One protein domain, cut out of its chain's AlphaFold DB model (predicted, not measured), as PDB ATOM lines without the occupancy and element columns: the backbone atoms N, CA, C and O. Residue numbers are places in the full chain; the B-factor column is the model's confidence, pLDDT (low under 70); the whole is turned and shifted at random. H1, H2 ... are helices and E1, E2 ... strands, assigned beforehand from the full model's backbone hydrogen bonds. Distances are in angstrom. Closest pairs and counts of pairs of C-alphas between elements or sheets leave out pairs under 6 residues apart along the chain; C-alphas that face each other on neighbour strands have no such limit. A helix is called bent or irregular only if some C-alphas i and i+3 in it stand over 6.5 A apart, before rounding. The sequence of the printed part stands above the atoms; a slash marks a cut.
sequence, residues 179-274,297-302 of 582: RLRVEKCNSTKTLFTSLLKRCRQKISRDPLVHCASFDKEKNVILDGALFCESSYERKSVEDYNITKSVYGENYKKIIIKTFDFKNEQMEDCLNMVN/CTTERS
ATOM      1  N   ARG A 179      -0.260   2.770 123.319       61.78
ATOM      2  CA  ARG A 179       0.234   1.717 122.408       61.78
ATOM      3  C   ARG A 179       1.222   0.761 123.082       61.78
ATOM      4  O   ARG A 179       1.057  -0.452 122.987       61.78
ATOM      5  N   LEU A 180       2.201   1.291 123.821       65.25
ATOM      6  CA  LEU A 180       3.174   0.479 124.566       65.25
ATOM      7  C   LEU A 180       2.512  -0.374 125.660       65.25
ATOM      8  O   LEU A 180       2.936  -1.504 125.906       65.25
ATOM      9  N   ARG A 181       1.460   0.137 126.311       71.94
ATOM     10  CA  ARG A 181       0.678  -0.606 127.310       71.94
ATOM     11  C   ARG A 181      -0.105  -1.757 126.672       71.94
ATOM     12  O   ARG A 181      -0.088  -2.863 127.212       71.94
ATOM     13  N   VAL A 182      -0.728  -1.526 125.516       73.38
ATOM     14  CA  VAL A 182      -1.484  -2.546 124.767       73.38
ATOM     15  C   VAL A 182      -0.567  -3.649 124.238       73.38
ATOM     16  O   VAL A 182      -0.851  -4.836 124.416       73.38
ATOM     17  N   GLU A 183       0.573  -3.292 123.643       78.25
ATOM     18  CA  GLU A 183       1.574  -4.263 123.175       78.25
ATOM     19  C   GLU A 183       2.105  -5.130 124.323       78.25
ATOM     20  O   GLU A 183       2.200  -6.358 124.208       78.25
ATOM     21  N   LYS A 184       2.381  -4.503 125.469       85.12
ATOM     22  CA  LYS A 184       2.829  -5.194 126.674       85.12
ATOM     23  C   LYS A 184       1.772  -6.160 127.203       85.12
ATOM     24  O   LYS A 184       2.101  -7.332 127.401       85.12
ATOM     25  N   CYS A 185       0.521  -5.730 127.346       87.94
ATOM     26  CA  CYS A 185      -0.546  -6.620 127.792       87.94
ATOM     27  C   CYS A 185      -0.747  -7.795 126.821       87.94
ATOM     28  O   CYS A 185      -0.874  -8.940 127.255       87.94
ATOM     29  N   ASN A 186      -0.679  -7.559 125.508       87.81
ATOM     30  CA  ASN A 186      -0.779  -8.624 124.505       87.81
ATOM     31  C   ASN A 186       0.365  -9.648 124.603       87.81
ATOM     32  O   ASN A 186       0.136 -10.857 124.452       87.81
ATOM     33  N   SER A 187       1.584  -9.200 124.915       87.50
ATOM     34  CA  SER A 187       2.713 -10.101 125.177       87.50
ATOM     35  C   SER A 187       2.469 -10.974 126.418       87.50
ATOM     36  O   SER A 187       2.631 -12.196 126.355       87.50
ATOM     37  N   THR A 188       1.974 -10.375 127.508       91.81
ATOM     38  CA  THR A 188       1.599 -11.074 128.746       91.81
ATOM     39  C   THR A 188       0.480 -12.083 128.485       91.81
ATOM     40  O   THR A 188       0.587 -13.243 128.876       91.81
ATOM     41  N   LYS A 189      -0.553 -11.682 127.737       92.38
ATOM     42  CA  LYS A 189      -1.691 -12.522 127.335       92.38
ATOM     43  C   LYS A 189      -1.244 -13.755 126.564       92.38
ATOM     44  O   LYS A 189      -1.773 -14.845 126.792       92.38
ATOM     45  N   THR A 190      -0.294 -13.591 125.648       90.50
ATOM     46  CA  THR A 190       0.218 -14.693 124.824       90.50
ATOM     47  C   THR A 190       0.888 -15.750 125.698       90.50
ATOM     48  O   THR A 190       0.557 -16.934 125.589       90.50
ATOM     49  N   LEU A 191       1.768 -15.325 126.611       91.19
ATOM     50  CA  LEU A 191       2.422 -16.218 127.565       91.19
ATOM     51  C   LEU A 191       1.403 -16.873 128.510       91.19
ATOM     52  O   LEU A 191       1.389 -18.095 128.643       91.19
ATOM     53  N   PHE A 192       0.497 -16.087 129.092       92.94
ATOM     54  CA  PHE A 192      -0.543 -16.560 130.009       92.94
ATOM     55  C   PHE A 192      -1.447 -17.627 129.380       92.94
ATOM     56  O   PHE A 192      -1.670 -18.694 129.955       92.94
ATOM     57  N   THR A 193      -1.916 -17.381 128.156       90.06
ATOM     58  CA  THR A 193      -2.781 -18.316 127.427       90.06
ATOM     59  C   THR A 193      -2.031 -19.593 127.040       90.06
ATOM     60  O   THR A 193      -2.584 -20.689 127.155       90.06
ATOM     61  N   SER A 194      -0.768 -19.470 126.607       88.12
ATOM     62  CA  SER A 194       0.103 -20.616 126.301       88.12
ATOM     63  C   SER A 194       0.319 -21.491 127.539       88.12
ATOM     64  O   SER A 194       0.110 -22.705 127.480       88.12
ATOM     65  N   LEU A 195       0.648 -20.869 128.678       89.56
ATOM     66  CA  LEU A 195       0.836 -21.545 129.959       89.56
ATOM     67  C   LEU A 195      -0.416 -22.313 130.370       89.56
ATOM     68  O   LEU A 195      -0.348 -23.529 130.528       89.56
ATOM     69  N   LEU A 196      -1.571 -21.648 130.464       88.88
ATOM     70  CA  LEU A 196      -2.816 -22.292 130.895       88.88
ATOM     71  C   LEU A 196      -3.221 -23.470 130.006       88.88
ATOM     72  O   LEU A 196      -3.646 -24.509 130.520       88.88
ATOM     73  N   LYS A 197      -3.050 -23.351 128.682       86.12
ATOM     74  CA  LYS A 197      -3.304 -24.461 127.752       86.12
ATOM     75  C   LYS A 197      -2.440 -25.673 128.084       86.12
ATOM     76  O   LYS A 197      -2.959 -26.787 128.145       86.12
ATOM     77  N   ARG A 198      -1.149 -25.474 128.363       84.25
ATOM     78  CA  ARG A 198      -0.242 -26.572 128.731       84.25
ATOM     79  C   ARG A 198      -0.506 -27.108 130.141       84.25
ATOM     80  O   ARG A 198      -0.521 -28.321 130.316       84.25
ATOM     81  N   CYS A 199      -0.820 -26.249 131.114       83.75
ATOM     82  CA  CYS A 199      -1.175 -26.649 132.484       83.75
ATOM     83  C   CYS A 199      -2.380 -27.603 132.537       83.75
ATOM     84  O   CYS A 199      -2.461 -28.488 133.393       83.75
ATOM     85  N   ARG A 200      -3.329 -27.441 131.609       80.06
ATOM     86  CA  ARG A 200      -4.548 -28.260 131.531       80.06
ATOM     87  C   ARG A 200      -4.327 -29.619 130.863       80.06
ATOM     88  O   ARG A 200      -5.067 -30.562 131.161       80.06
ATOM     89  N   GLN A 201      -3.312 -29.765 130.006       76.12
ATOM     90  CA  GLN A 201      -3.045 -31.019 129.293       76.12
ATOM     91  C   GLN A 201      -2.799 -32.189 130.269       76.12
ATOM     92  O   GLN A 201      -2.298 -32.032 131.382       76.12
ATOM     93  N   LYS A 202      -3.236 -33.402 129.893       56.84
ATOM     94  CA  LYS A 202      -3.276 -34.593 130.772       56.84
ATOM     95  C   LYS A 202      -1.909 -35.144 131.197       56.84
ATOM     96  O   LYS A 202      -1.873 -35.979 132.095       56.84
ATOM     97  N   ILE A 203      -0.811 -34.679 130.608       59.12
ATOM     98  CA  ILE A 203       0.536 -35.176 130.898       59.12
ATOM     99  C   ILE A 203       0.942 -34.662 132.285       59.12
ATOM    100  O   ILE A 203       1.259 -33.490 132.450       59.12
ATOM    101  N   SER A 204       0.886 -35.519 133.310       51.31
ATOM    102  CA  SER A 204       1.023 -35.099 134.716       51.31
ATOM    103  C   SER A 204       2.422 -34.608 135.109       51.31
ATOM    104  O   SER A 204       2.611 -34.202 136.254       51.31
ATOM    105  N   ARG A 205       3.392 -34.618 134.183       58.19
ATOM    106  CA  ARG A 205       4.766 -34.129 134.366       58.19
ATOM    107  C   ARG A 205       5.375 -33.716 133.023       58.19
ATOM    108  O   ARG A 205       6.246 -34.411 132.513       58.19
ATOM    109  N   ASP A 206       4.901 -32.626 132.425       68.81
ATOM    110  CA  ASP A 206       5.659 -31.976 131.349       68.81
ATOM    111  C   ASP A 206       6.833 -31.202 131.991       68.81
ATOM    112  O   ASP A 206       6.594 -30.179 132.632       68.81
ATOM    113  N   PRO A 207       8.099 -31.658 131.873       70.69
ATOM    114  CA  PRO A 207       9.251 -30.980 132.484       70.69
ATOM    115  C   PRO A 207       9.531 -29.606 131.857       70.69
ATOM    116  O   PRO A 207      10.416 -28.875 132.309       70.69
ATOM    117  N   LEU A 208       8.810 -29.268 130.789       83.44
ATOM    118  CA  LEU A 208       8.914 -28.006 130.087       83.44
ATOM    119  C   LEU A 208       7.883 -26.980 130.569       83.44
ATOM    120  O   LEU A 208       7.824 -25.906 129.980       83.44
ATOM    121  N   VAL A 209       7.069 -27.262 131.590       86.75
ATOM    122  CA  VAL A 209       6.110 -26.287 132.137       86.75
ATOM    123  C   VAL A 209       6.047 -26.372 133.649       86.75
ATOM    124  O   VAL A 209       5.980 -27.457 134.223       86.75
ATOM    125  N   HIS A 210       5.999 -25.214 134.295       89.00
ATOM    126  CA  HIS A 210       5.648 -25.093 135.699       89.00
ATOM    127  C   HIS A 210       4.426 -24.185 135.852       89.00
ATOM    128  O   HIS A 210       4.423 -23.061 135.359       89.00
ATOM    129  N   CYS A 211       3.399 -24.693 136.532       88.00
ATOM    130  CA  CYS A 211       2.118 -24.022 136.750       88.00
ATOM    131  C   CYS A 211       1.912 -23.835 138.251       88.00
ATOM    132  O   CYS A 211       1.227 -24.636 138.894       88.00
ATOM    133  N   ALA A 212       2.574 -22.838 138.829       90.56
ATOM    134  CA  ALA A 212       2.512 -22.607 140.264       90.56
ATOM    135  C   ALA A 212       1.065 -22.298 140.682       90.56
ATOM    136  O   ALA A 212       0.371 -21.587 139.973       90.56
ATOM    137  N   SER A 213       0.597 -22.871 141.794       92.38
ATOM    138  CA  SER A 213      -0.756 -22.670 142.356       92.38
ATOM    139  C   SER A 213      -1.968 -23.010 141.455       92.38
ATOM    140  O   SER A 213      -3.110 -22.796 141.870       92.38
ATOM    141  N   PHE A 214      -1.775 -23.584 140.261       90.62
ATOM    142  CA  PHE A 214      -2.874 -23.995 139.381       90.62
ATOM    143  C   PHE A 214      -3.532 -25.300 139.863       90.62
ATOM    144  O   PHE A 214      -2.919 -26.370 139.849       90.62
ATOM    145  N   ASP A 215      -4.806 -25.229 140.249       88.38
ATOM    146  CA  ASP A 215      -5.629 -26.383 140.617       88.38
ATOM    147  C   ASP A 215      -6.337 -26.916 139.368       88.38
ATOM    148  O   ASP A 215      -7.303 -26.337 138.864       88.38
ATOM    149  N   LYS A 216      -5.850 -28.049 138.859       82.06
ATOM    150  CA  LYS A 216      -6.357 -28.672 137.633       82.06
ATOM    151  C   LYS A 216      -7.775 -29.228 137.770       82.06
ATOM    152  O   LYS A 216      -8.524 -29.211 136.796       82.06
ATOM    153  N   GLU A 217      -8.158 -29.716 138.947       80.12
ATOM    154  CA  GLU A 217      -9.511 -30.237 139.181       80.12
ATOM    155  C   GLU A 217     -10.516 -29.086 139.226       80.12
ATOM    156  O   GLU A 217     -11.600 -29.116 138.622       80.12
ATOM    157  N   LYS A 218     -10.129 -28.014 139.917       81.50
ATOM    158  CA  LYS A 218     -10.951 -26.818 140.028       81.50
ATOM    159  C   LYS A 218     -10.834 -25.893 138.816       81.50
ATOM    160  O   LYS A 218     -11.740 -25.081 138.659       81.50
ATOM    161  N   ASN A 219      -9.869 -26.102 137.922       84.69
ATOM    162  CA  ASN A 219      -9.594 -25.250 136.759       84.69
ATOM    163  C   ASN A 219      -9.483 -23.771 137.170       84.69
ATOM    164  O   ASN A 219     -10.111 -22.909 136.571       84.69
ATOM    165  N   VAL A 220      -8.766 -23.507 138.265       88.94
ATOM    166  CA  VAL A 220      -8.561 -22.165 138.837       88.94
ATOM    167  C   VAL A 220      -7.139 -22.043 139.368       88.94
ATOM    168  O   VAL A 220      -6.500 -23.031 139.718       88.94
ATOM    169  N   ILE A 221      -6.663 -20.813 139.468       92.19
ATOM    170  CA  ILE A 221      -5.386 -20.445 140.068       92.19
ATOM    171  C   ILE A 221      -5.649 -20.055 141.524       92.19
ATOM    172  O   ILE A 221      -6.391 -19.109 141.782       92.19
ATOM    173  N   LEU A 222      -5.088 -20.799 142.477       91.62
ATOM    174  CA  LEU A 222      -5.365 -20.608 143.907       91.62
ATOM    175  C   LEU A 222      -4.674 -19.366 144.479       91.62
ATOM    176  O   LEU A 222      -5.243 -18.691 145.332       91.62
ATOM    177  N   ASP A 223      -3.469 -19.071 143.993       94.00
ATOM    178  CA  ASP A 223      -2.673 -17.912 144.393       94.00
ATOM    179  C   ASP A 223      -2.137 -17.220 143.138       94.00
ATOM    180  O   ASP A 223      -1.231 -17.726 142.472       94.00
ATOM    181  N   GLY A 224      -2.745 -16.085 142.788       91.88
ATOM    182  CA  GLY A 224      -2.410 -15.356 141.569       91.88
ATOM    183  C   GLY A 224      -1.015 -14.745 141.580       91.88
ATOM    184  O   GLY A 224      -0.361 -14.756 140.540       91.88
ATOM    185  N   ALA A 225      -0.538 -14.270 142.733       93.62
ATOM    186  CA  ALA A 225       0.807 -13.711 142.848       93.62
ATOM    187  C   ALA A 225       1.844 -14.813 142.630       93.62
ATOM    188  O   ALA A 225       2.688 -14.700 141.744       93.62
ATOM    189  N   LEU A 226       1.681 -15.942 143.327       94.56
ATOM    190  CA  LEU A 226       2.562 -17.094 143.163       94.56
ATOM    191  C   LEU A 226       2.533 -17.647 141.729       94.56
ATOM    192  O   LEU A 226       3.573 -18.025 141.191       94.56
ATOM    193  N   PHE A 227       1.357 -17.680 141.090       94.88
ATOM    194  CA  PHE A 227       1.240 -18.097 139.691       94.88
ATOM    195  C   PHE A 227       2.055 -17.190 138.771       94.88
ATOM    196  O   PHE A 227       2.830 -17.702 137.965       94.88
ATOM    197  N   CYS A 228       1.897 -15.871 138.892       94.81
ATOM    198  CA  CYS A 228       2.581 -14.903 138.041       94.81
ATOM    199  C   CYS A 228       4.093 -14.858 138.295       94.81
ATOM    200  O   CYS A 228       4.859 -14.741 137.348       94.81
ATOM    201  N   GLU A 229       4.535 -15.008 139.541       94.25
ATOM    202  CA  GLU A 229       5.958 -14.955 139.895       94.25
ATOM    203  C   GLU A 229       6.723 -16.227 139.519       94.25
ATOM    204  O   GLU A 229       7.902 -16.160 139.179       94.25
ATOM    205  N   SER A 230       6.083 -17.397 139.619       91.50
ATOM    206  CA  SER A 230       6.798 -18.679 139.560       91.50
ATOM    207  C   SER A 230       6.479 -19.528 138.331       91.50
ATOM    208  O   SER A 230       7.240 -20.450 138.034       91.50
ATOM    209  N   SER A 231       5.383 -19.273 137.611       92.69
ATOM    210  CA  SER A 231       5.013 -20.095 136.450       92.69
ATOM    211  C   SER A 231       5.864 -19.782 135.223       92.69
ATOM    212  O   SER A 231       6.138 -18.624 134.915       92.69
ATOM    213  N   TYR A 232       6.243 -20.823 134.484       92.06
ATOM    214  CA  TYR A 232       7.065 -20.684 133.285       92.06
ATOM    215  C   TYR A 232       6.811 -21.797 132.272       92.06
ATOM    216  O   TYR A 232       6.392 -22.907 132.612       92.06
ATOM    217  N   GLU A 233       7.135 -21.520 131.011       90.56
ATOM    218  CA  GLU A 233       7.214 -22.519 129.951       90.56
ATOM    219  C   GLU A 233       8.612 -22.542 129.339       90.56
ATOM    220  O   GLU A 233       9.265 -21.521 129.156       90.56
ATOM    221  N   ARG A 234       9.083 -23.731 128.995       87.69
ATOM    222  CA  ARG A 234      10.322 -23.959 128.267       87.69
ATOM    223  C   ARG A 234       9.983 -24.368 126.845       87.69
ATOM    224  O   ARG A 234       9.142 -25.248 126.627       87.69
ATOM    225  N   LYS A 235      10.628 -23.721 125.877       84.44
ATOM    226  CA  LYS A 235      10.477 -24.013 124.447       84.44
ATOM    227  C   LYS A 235      11.849 -24.141 123.798       84.44
ATOM    228  O   LYS A 235      12.780 -23.405 124.126       84.44
ATOM    229  N   SER A 236      11.944 -25.086 122.873       81.38
ATOM    230  CA  SER A 236      13.082 -25.215 121.971       81.38
ATOM    231  C   SER A 236      13.044 -24.074 120.960       81.38
ATOM    232  O   SER A 236      12.049 -23.908 120.261       81.38
ATOM    233  N   VAL A 237      14.111 -23.289 120.892       81.38
ATOM    234  CA  VAL A 237      14.266 -22.182 119.945       81.38
ATOM    235  C   VAL A 237      15.611 -22.282 119.247       81.38
ATOM    236  O   VAL A 237      16.596 -22.732 119.833       81.38
ATOM    237  N   GLU A 238      15.643 -21.869 117.986       80.06
ATOM    238  CA  GLU A 238      16.892 -21.725 117.249       80.06
ATOM    239  C   GLU A 238      17.753 -20.650 117.912       80.06
ATOM    240  O   GLU A 238      17.302 -19.531 118.175       80.06
ATOM    241  N   ASP A 239      18.996 -21.004 118.208       77.06
ATOM    242  CA  ASP A 239      20.005 -20.065 118.652       77.06
ATOM    243  C   ASP A 239      20.298 -19.065 117.525       77.06
ATOM    244  O   ASP A 239      20.291 -19.408 116.337       77.06
ATOM    245  N   TYR A 240      20.559 -17.814 117.897       67.12
ATOM    246  CA  TYR A 240      20.908 -16.766 116.935       67.12
ATOM    247  C   TYR A 240      22.295 -17.005 116.325       67.12
ATOM    248  O   TYR A 240      22.582 -16.526 115.228       67.12
ATOM    249  N   ASN A 241      23.139 -17.778 117.012       72.69
ATOM    250  CA  ASN A 241      24.486 -18.098 116.573       72.69
ATOM    251  C   ASN A 241      24.491 -19.268 115.580       72.69
ATOM    252  O   ASN A 241      24.141 -20.405 115.906       72.69
ATOM    253  N   ILE A 242      24.952 -18.989 114.359       69.56
ATOM    254  CA  ILE A 242      25.210 -20.013 113.346       69.56
ATOM    255  C   ILE A 242      26.437 -20.812 113.789       69.56
ATOM    256  O   ILE A 242      27.537 -20.275 113.907       69.56
ATOM    257  N   THR A 243      26.235 -22.100 114.053       72.31
ATOM    258  CA  THR A 243      27.291 -23.029 114.457       72.31
ATOM    259  C   THR A 243      27.707 -23.863 113.249       72.31
ATOM    260  O   THR A 243      26.879 -24.194 112.403       72.31
ATOM    261  N   LYS A 244      28.989 -24.211 113.146       70.19
ATOM    262  CA  LYS A 244      29.507 -25.038 112.050       70.19
ATOM    263  C   LYS A 244      29.613 -26.492 112.505       70.19
ATOM    264  O   LYS A 244      30.170 -26.764 113.568       70.19
ATOM    265  N   SER A 245      29.046 -27.418 111.738       73.38
ATOM    266  CA  SER A 245      29.093 -28.850 112.029       73.38
ATOM    267  C   SER A 245      30.492 -29.417 111.792       73.38
ATOM    268  O   SER A 245      31.320 -28.814 111.107       73.38
ATOM    269  N   VAL A 246      30.745 -30.618 112.320       68.94
ATOM    270  CA  VAL A 246      31.991 -31.373 112.081       68.94
ATOM    271  C   VAL A 246      32.169 -31.715 110.588       68.94
ATOM    272  O   VAL A 246      33.285 -31.950 110.140       68.94
ATOM    273  N   TYR A 247      31.085 -31.658 109.803       74.00
ATOM    274  CA  TYR A 247      31.071 -31.846 108.349       74.00
ATOM    275  C   TYR A 247      31.133 -30.525 107.558       74.00
ATOM    276  O   TYR A 247      31.051 -30.530 106.335       74.00
ATOM    277  N   GLY A 248      31.299 -29.381 108.234       66.31
ATOM    278  CA  GLY A 248      31.484 -28.069 107.608       66.31
ATOM    279  C   GLY A 248      30.198 -27.307 107.270       66.31
ATOM    280  O   GLY A 248      30.288 -26.174 106.794       66.31
ATOM    281  N   GLU A 249      29.027 -27.878 107.555       77.50
ATOM    282  CA  GLU A 249      27.724 -27.256 107.302       77.50
ATOM    283  C   GLU A 249      27.333 -26.279 108.414       77.50
ATOM    284  O   GLU A 249      27.517 -26.548 109.601       77.50
ATOM    285  N   ASN A 250      26.756 -25.144 108.033       79.12
ATOM    286  CA  ASN A 250      26.219 -24.175 108.978       79.12
ATOM    287  C   ASN A 250      24.826 -24.615 109.438       79.12
ATOM    288  O   ASN A 250      23.928 -24.780 108.616       79.12
ATOM    289  N   TYR A 251      24.626 -24.737 110.746       73.62
ATOM    290  CA  TYR A 251      23.322 -25.013 111.338       73.62
ATOM    291  C   TYR A 251      23.086 -24.117 112.553       73.62
ATOM    292  O   TYR A 251      24.016 -23.694 113.245       73.62
ATOM    293  N   LYS A 252      21.820 -23.813 112.835       77.06
ATOM    294  CA  LYS A 252      21.450 -23.141 114.079       77.06
ATOM    295  C   LYS A 252      21.229 -24.188 115.156       77.06
ATOM    296  O   LYS A 252      20.466 -25.136 114.970       77.06
ATOM    297  N   LYS A 253      21.914 -24.034 116.284       78.62
ATOM    298  CA  LYS A 253      21.743 -24.927 117.429       78.62
ATOM    299  C   LYS A 253      20.348 -24.725 118.017       78.62
ATOM    300  O   LYS A 253      19.923 -23.597 118.208       78.62
ATOM    301  N   ILE A 254      19.646 -25.801 118.347       77.38
ATOM    302  CA  ILE A 254      18.397 -25.702 119.107       77.38
ATOM    303  C   ILE A 254      18.756 -25.601 120.595       77.38
ATOM    304  O   ILE A 254      19.442 -26.475 121.128       77.38
ATOM    305  N   ILE A 255      18.309 -24.538 121.265       81.62
ATOM    306  CA  ILE A 255      18.472 -24.331 122.711       81.62
ATOM    307  C   ILE A 255      17.111 -24.293 123.405       81.62
ATOM    308  O   ILE A 255      16.106 -23.906 122.813       81.62
ATOM    309  N   ILE A 256      17.070 -24.680 124.679       81.88
ATOM    310  CA  ILE A 256      15.862 -24.571 125.504       81.88
ATOM    311  C   ILE A 256      15.886 -23.206 126.195       81.88
ATOM    312  O   ILE A 256      16.776 -22.951 127.006       81.88
ATOM    313  N   LYS A 257      14.912 -22.341 125.895       85.81
ATOM    314  CA  LYS A 257      14.697 -21.081 126.624       85.81
ATOM    315  C   LYS A 257      13.499 -21.195 127.554       85.81
ATOM    316  O   LYS A 257      12.496 -21.810 127.191       85.81
ATOM    317  N   THR A 258      13.621 -20.586 128.729       87.81
ATOM    318  CA  THR A 258      12.526 -20.391 129.684       87.81
ATOM    319  C   THR A 258      11.838 -19.062 129.382       87.81
ATOM    320  O   THR A 258      12.515 -18.066 129.140       87.81
ATOM    321  N   PHE A 259      10.511 -19.074 129.378       89.31
ATOM    322  CA  PHE A 259       9.640 -17.916 129.244       89.31
ATOM    323  C   PHE A 259       8.776 -17.832 130.503       89.31
ATOM    324  O   PHE A 259       7.992 -18.740 130.788       89.31
ATOM    325  N   ASP A 260       8.959 -16.757 131.249       92.25
ATOM    326  CA  ASP A 260       8.325 -16.414 132.517       92.25
ATOM    327  C   ASP A 260       7.842 -14.956 132.478       92.25
ATOM    328  O   ASP A 260       8.207 -14.183 131.583       92.25
ATOM    329  N   PHE A 261       6.964 -14.582 133.409       93.12
ATOM    330  CA  PHE A 261       6.487 -13.207 133.492       93.12
ATOM    331  C   PHE A 261       7.564 -12.311 134.098       93.12
ATOM    332  O   PHE A 261       8.146 -12.612 135.137       93.12
ATOM    333  N   LYS A 262       7.801 -11.162 133.470       91.69
ATOM    334  CA  LYS A 262       8.712 -10.140 133.997       91.69
ATOM    335  C   LYS A 262       8.006  -9.265 135.029       91.69
ATOM    336  O   LYS A 262       6.793  -9.094 134.956       91.69
ATOM    337  N   ASN A 263       8.763  -8.604 135.909       87.88
ATOM    338  CA  ASN A 263       8.225  -7.671 136.919       87.88
ATOM    339  C   ASN A 263       7.252  -6.640 136.333       87.88
ATOM    340  O   ASN A 263       6.214  -6.340 136.913       87.88
ATOM    341  N   GLU A 264       7.567  -6.121 135.150       86.44
ATOM    342  CA  GLU A 264       6.714  -5.169 134.450       86.44
ATOM    343  C   GLU A 264       5.359  -5.774 134.036       86.44
ATOM    344  O   GLU A 264       4.374  -5.047 133.987       86.44
ATOM    345  N   GLN A 265       5.271  -7.079 133.783       90.25
ATOM    346  CA  GLN A 265       4.061  -7.793 133.349       90.25
ATOM    347  C   GLN A 265       3.185  -8.292 134.513       90.25
ATOM    348  O   GLN A 265       2.126  -8.869 134.270       90.25
ATOM    349  N   MET A 266       3.606  -8.096 135.767       91.44
ATOM    350  CA  MET A 266       2.940  -8.687 136.935       91.44
ATOM    351  C   MET A 266       1.509  -8.188 137.131       91.44
ATOM    352  O   MET A 266       0.620  -8.989 137.404       91.44
ATOM    353  N   GLU A 267       1.257  -6.889 136.945       89.75
ATOM    354  CA  GLU A 267      -0.094  -6.323 137.073       89.75
ATOM    355  C   GLU A 267      -1.050  -6.896 136.017       89.75
ATOM    356  O   GLU A 267      -2.150  -7.343 136.352       89.75
ATOM    357  N   ASP A 268      -0.601  -6.965 134.760       90.62
ATOM    358  CA  ASP A 268      -1.368  -7.554 133.659       90.62
ATOM    359  C   ASP A 268      -1.638  -9.042 133.923       90.62
ATOM    360  O   ASP A 268      -2.763  -9.511 133.750       90.62
ATOM    361  N   CYS A 269      -0.631  -9.784 134.400       93.31
ATOM    362  CA  CYS A 269      -0.783 -11.191 134.751       93.31
ATOM    363  C   CYS A 269      -1.809 -11.381 135.877       93.31
ATOM    364  O   CYS A 269      -2.721 -12.195 135.742       93.31
ATOM    365  N   LEU A 270      -1.732 -10.595 136.955       92.19
ATOM    366  CA  LEU A 270      -2.691 -10.655 138.062       92.19
ATOM    367  C   LEU A 270      -4.117 -10.334 137.604       92.19
ATOM    368  O   LEU A 270      -5.068 -11.010 138.009       92.19
ATOM    369  N   ASN A 271      -4.282  -9.339 136.728       90.38
ATOM    370  CA  ASN A 271      -5.578  -9.036 136.132       90.38
ATOM    371  C   ASN A 271      -6.119 -10.229 135.324       90.38
ATOM    372  O   ASN A 271      -7.274 -10.624 135.497       90.38
ATOM    373  N   MET A 272      -5.273 -10.867 134.511       92.19
ATOM    374  CA  MET A 272      -5.640 -12.065 133.748       92.19
ATOM    375  C   MET A 272      -6.004 -13.245 134.646       92.19
ATOM    376  O   MET A 272      -6.988 -13.929 134.362       92.19
ATOM    377  N   VAL A 273      -5.285 -13.459 135.754       91.69
ATOM    378  CA  VAL A 273      -5.639 -14.468 136.767       91.69
ATOM    379  C   VAL A 273      -7.044 -14.213 137.306       91.69
ATOM    380  O   VAL A 273      -7.859 -15.136 137.358       91.69
ATOM    381  N   ASN A 274      -7.354 -12.967 137.672       89.12
ATOM    382  CA  ASN A 274      -8.671 -12.603 138.195       89.12
ATOM    383  C   ASN A 274      -9.777 -12.846 137.164       89.12
ATOM    384  O   ASN A 274     -10.814 -13.425 137.500       89.12
ATOM    385  N   CYS A 297     -12.730 -19.937 128.709       81.31
ATOM    386  CA  CYS A 297     -12.072 -18.848 129.438       81.31
ATOM    387  C   CYS A 297     -10.664 -18.491 128.938       81.31
ATOM    388  O   CYS A 297     -10.148 -17.429 129.276       81.31
ATOM    389  N   THR A 298     -10.026 -19.366 128.154       79.38
ATOM    390  CA  THR A 298      -8.643 -19.187 127.666       79.38
ATOM    391  C   THR A 298      -8.545 -18.903 126.176       79.38
ATOM    392  O   THR A 298      -7.529 -18.389 125.728       79.38
ATOM    393  N   THR A 299      -9.558 -19.251 125.391       75.00
ATOM    394  CA  THR A 299      -9.585 -19.051 123.940       75.00
ATOM    395  C   THR A 299     -10.637 -18.003 123.607       75.00
ATOM    396  O   THR A 299     -10.261 -16.909 123.196       75.00
ATOM    397  N   GLU A 300     -11.915 -18.279 123.886       74.88
ATOM    398  CA  GLU A 300     -13.027 -17.383 123.524       74.88
ATOM    399  C   GLU A 300     -12.986 -16.065 124.306       74.88
ATOM    400  O   GLU A 300     -13.122 -14.999 123.722       74.88
ATOM    401  N   ARG A 301     -12.696 -16.100 125.613       80.31
ATOM    402  CA  ARG A 301     -12.672 -14.885 126.454       80.31
ATOM    403  C   ARG A 301     -11.308 -14.203 126.563       80.31
ATOM    404  O   ARG A 301     -11.175 -13.198 127.259       80.31
ATOM    405  N   SER A 302     -10.291 -14.703 125.862       79.69
ATOM    406  CA  SER A 302      -8.929 -14.159 125.949       79.69
ATOM    407  C   SER A 302      -8.798 -12.740 125.384       79.69
ATOM    408  O   SER A 302      -7.871 -12.013 125.739       79.69
TER     409      SER A 302
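AT A GLANCE: This is residues 179 to 274 and 297 to 302 of the 582 residues of an uncharacterized protein of Plasmodium malariae (UniProt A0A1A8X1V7). A long two-stranded hairpin, E1 and E2, reaches out as a twisted arm from a head of three helices, with the base of the arm beside the long helix H1 and its turn at residues 245 to 249 far from the head. In the head, H3 crosses H1 and H2 packs on H3, while the unnamed stretch 201 to 223 leaves the end of H1 and folds back past the base of the hairpin to H2; a detached last piece, residues 297 to 302, lies on the side of H1 away from the arm. The printed part has 102 residues, with the order H1, H2, E1, E2, H3, one antiparallel sheet E1 - E2 and a mixed class of helices and strands. It is loose, with a radius of gyration of the C-alphas of 16.6 A, and spans 53 by 39 by 25 A, the arm making the longest span.

HOW THE PARTS SIT: H1, residues 179 to 200, touches H3, residues 263 to 274, with its residues 184 to 192 alone. The closest C-alphas are those of Cys 185 and Asp 268, 6.0 A apart, and the two run the same way at a steep tilt of 59 degrees. H2, residues 224 to 230, is apart from H1. H2 touches H3, with the C-alphas of Gly 224 and Val 273 closest at 5.9 A, and they run opposite ways at a steep tilt of 41 degrees. E1, residues 232 to 244, and E2, residues 250 to 260, form a hairpin of antiparallel neighbours, 157 degrees between their directions. N 233 and O 259 are 2.9 A apart and N 243 and O 251 are 2.8 A apart, both within hydrogen-bond range. E1 bends by 60 degrees at residue 241. The closest C-alphas of H1 and E1, those of Leu 195 and Glu 233, are 6.5 A apart. E1 and H3 are apart. Residues 209 to 210 pair antiparallel with residues 232 to 233 of E1. Every O i to N i+4 pair is within hydrogen-bond range in H1 and H2, and 6 of 8 are in H3.

IN THESE COORDINATES: H1 begins at C-alpha 179 (0.234, 1.717, 122.408) and is 31.7 A long; H2 measures 10.0 A. E1 is 31.2 A long and ends at C-alpha 244 (29.507, -25.038, 112.050); E2 measures 30.6 A. H3, 17.6 A long, ends at C-alpha 274 (-8.671, -12.603, 138.195) and is irregular, with C-alphas 264 and 267 7.4 A apart.

THE WHOLE: The two farthest C-alphas, those of Lys 218 and Gly 248, are 53.4 A apart. Residues 275 to 296 are not printed, and C-alphas 274 and 297 are 11.3 A apart across this cut. The link from H1 to H2, 23 residues, is long. The mean pLDDT of the printed part is 83.1; residues 179 to 180, 202 to 206, 240, 242, 246 and 248 are under 70.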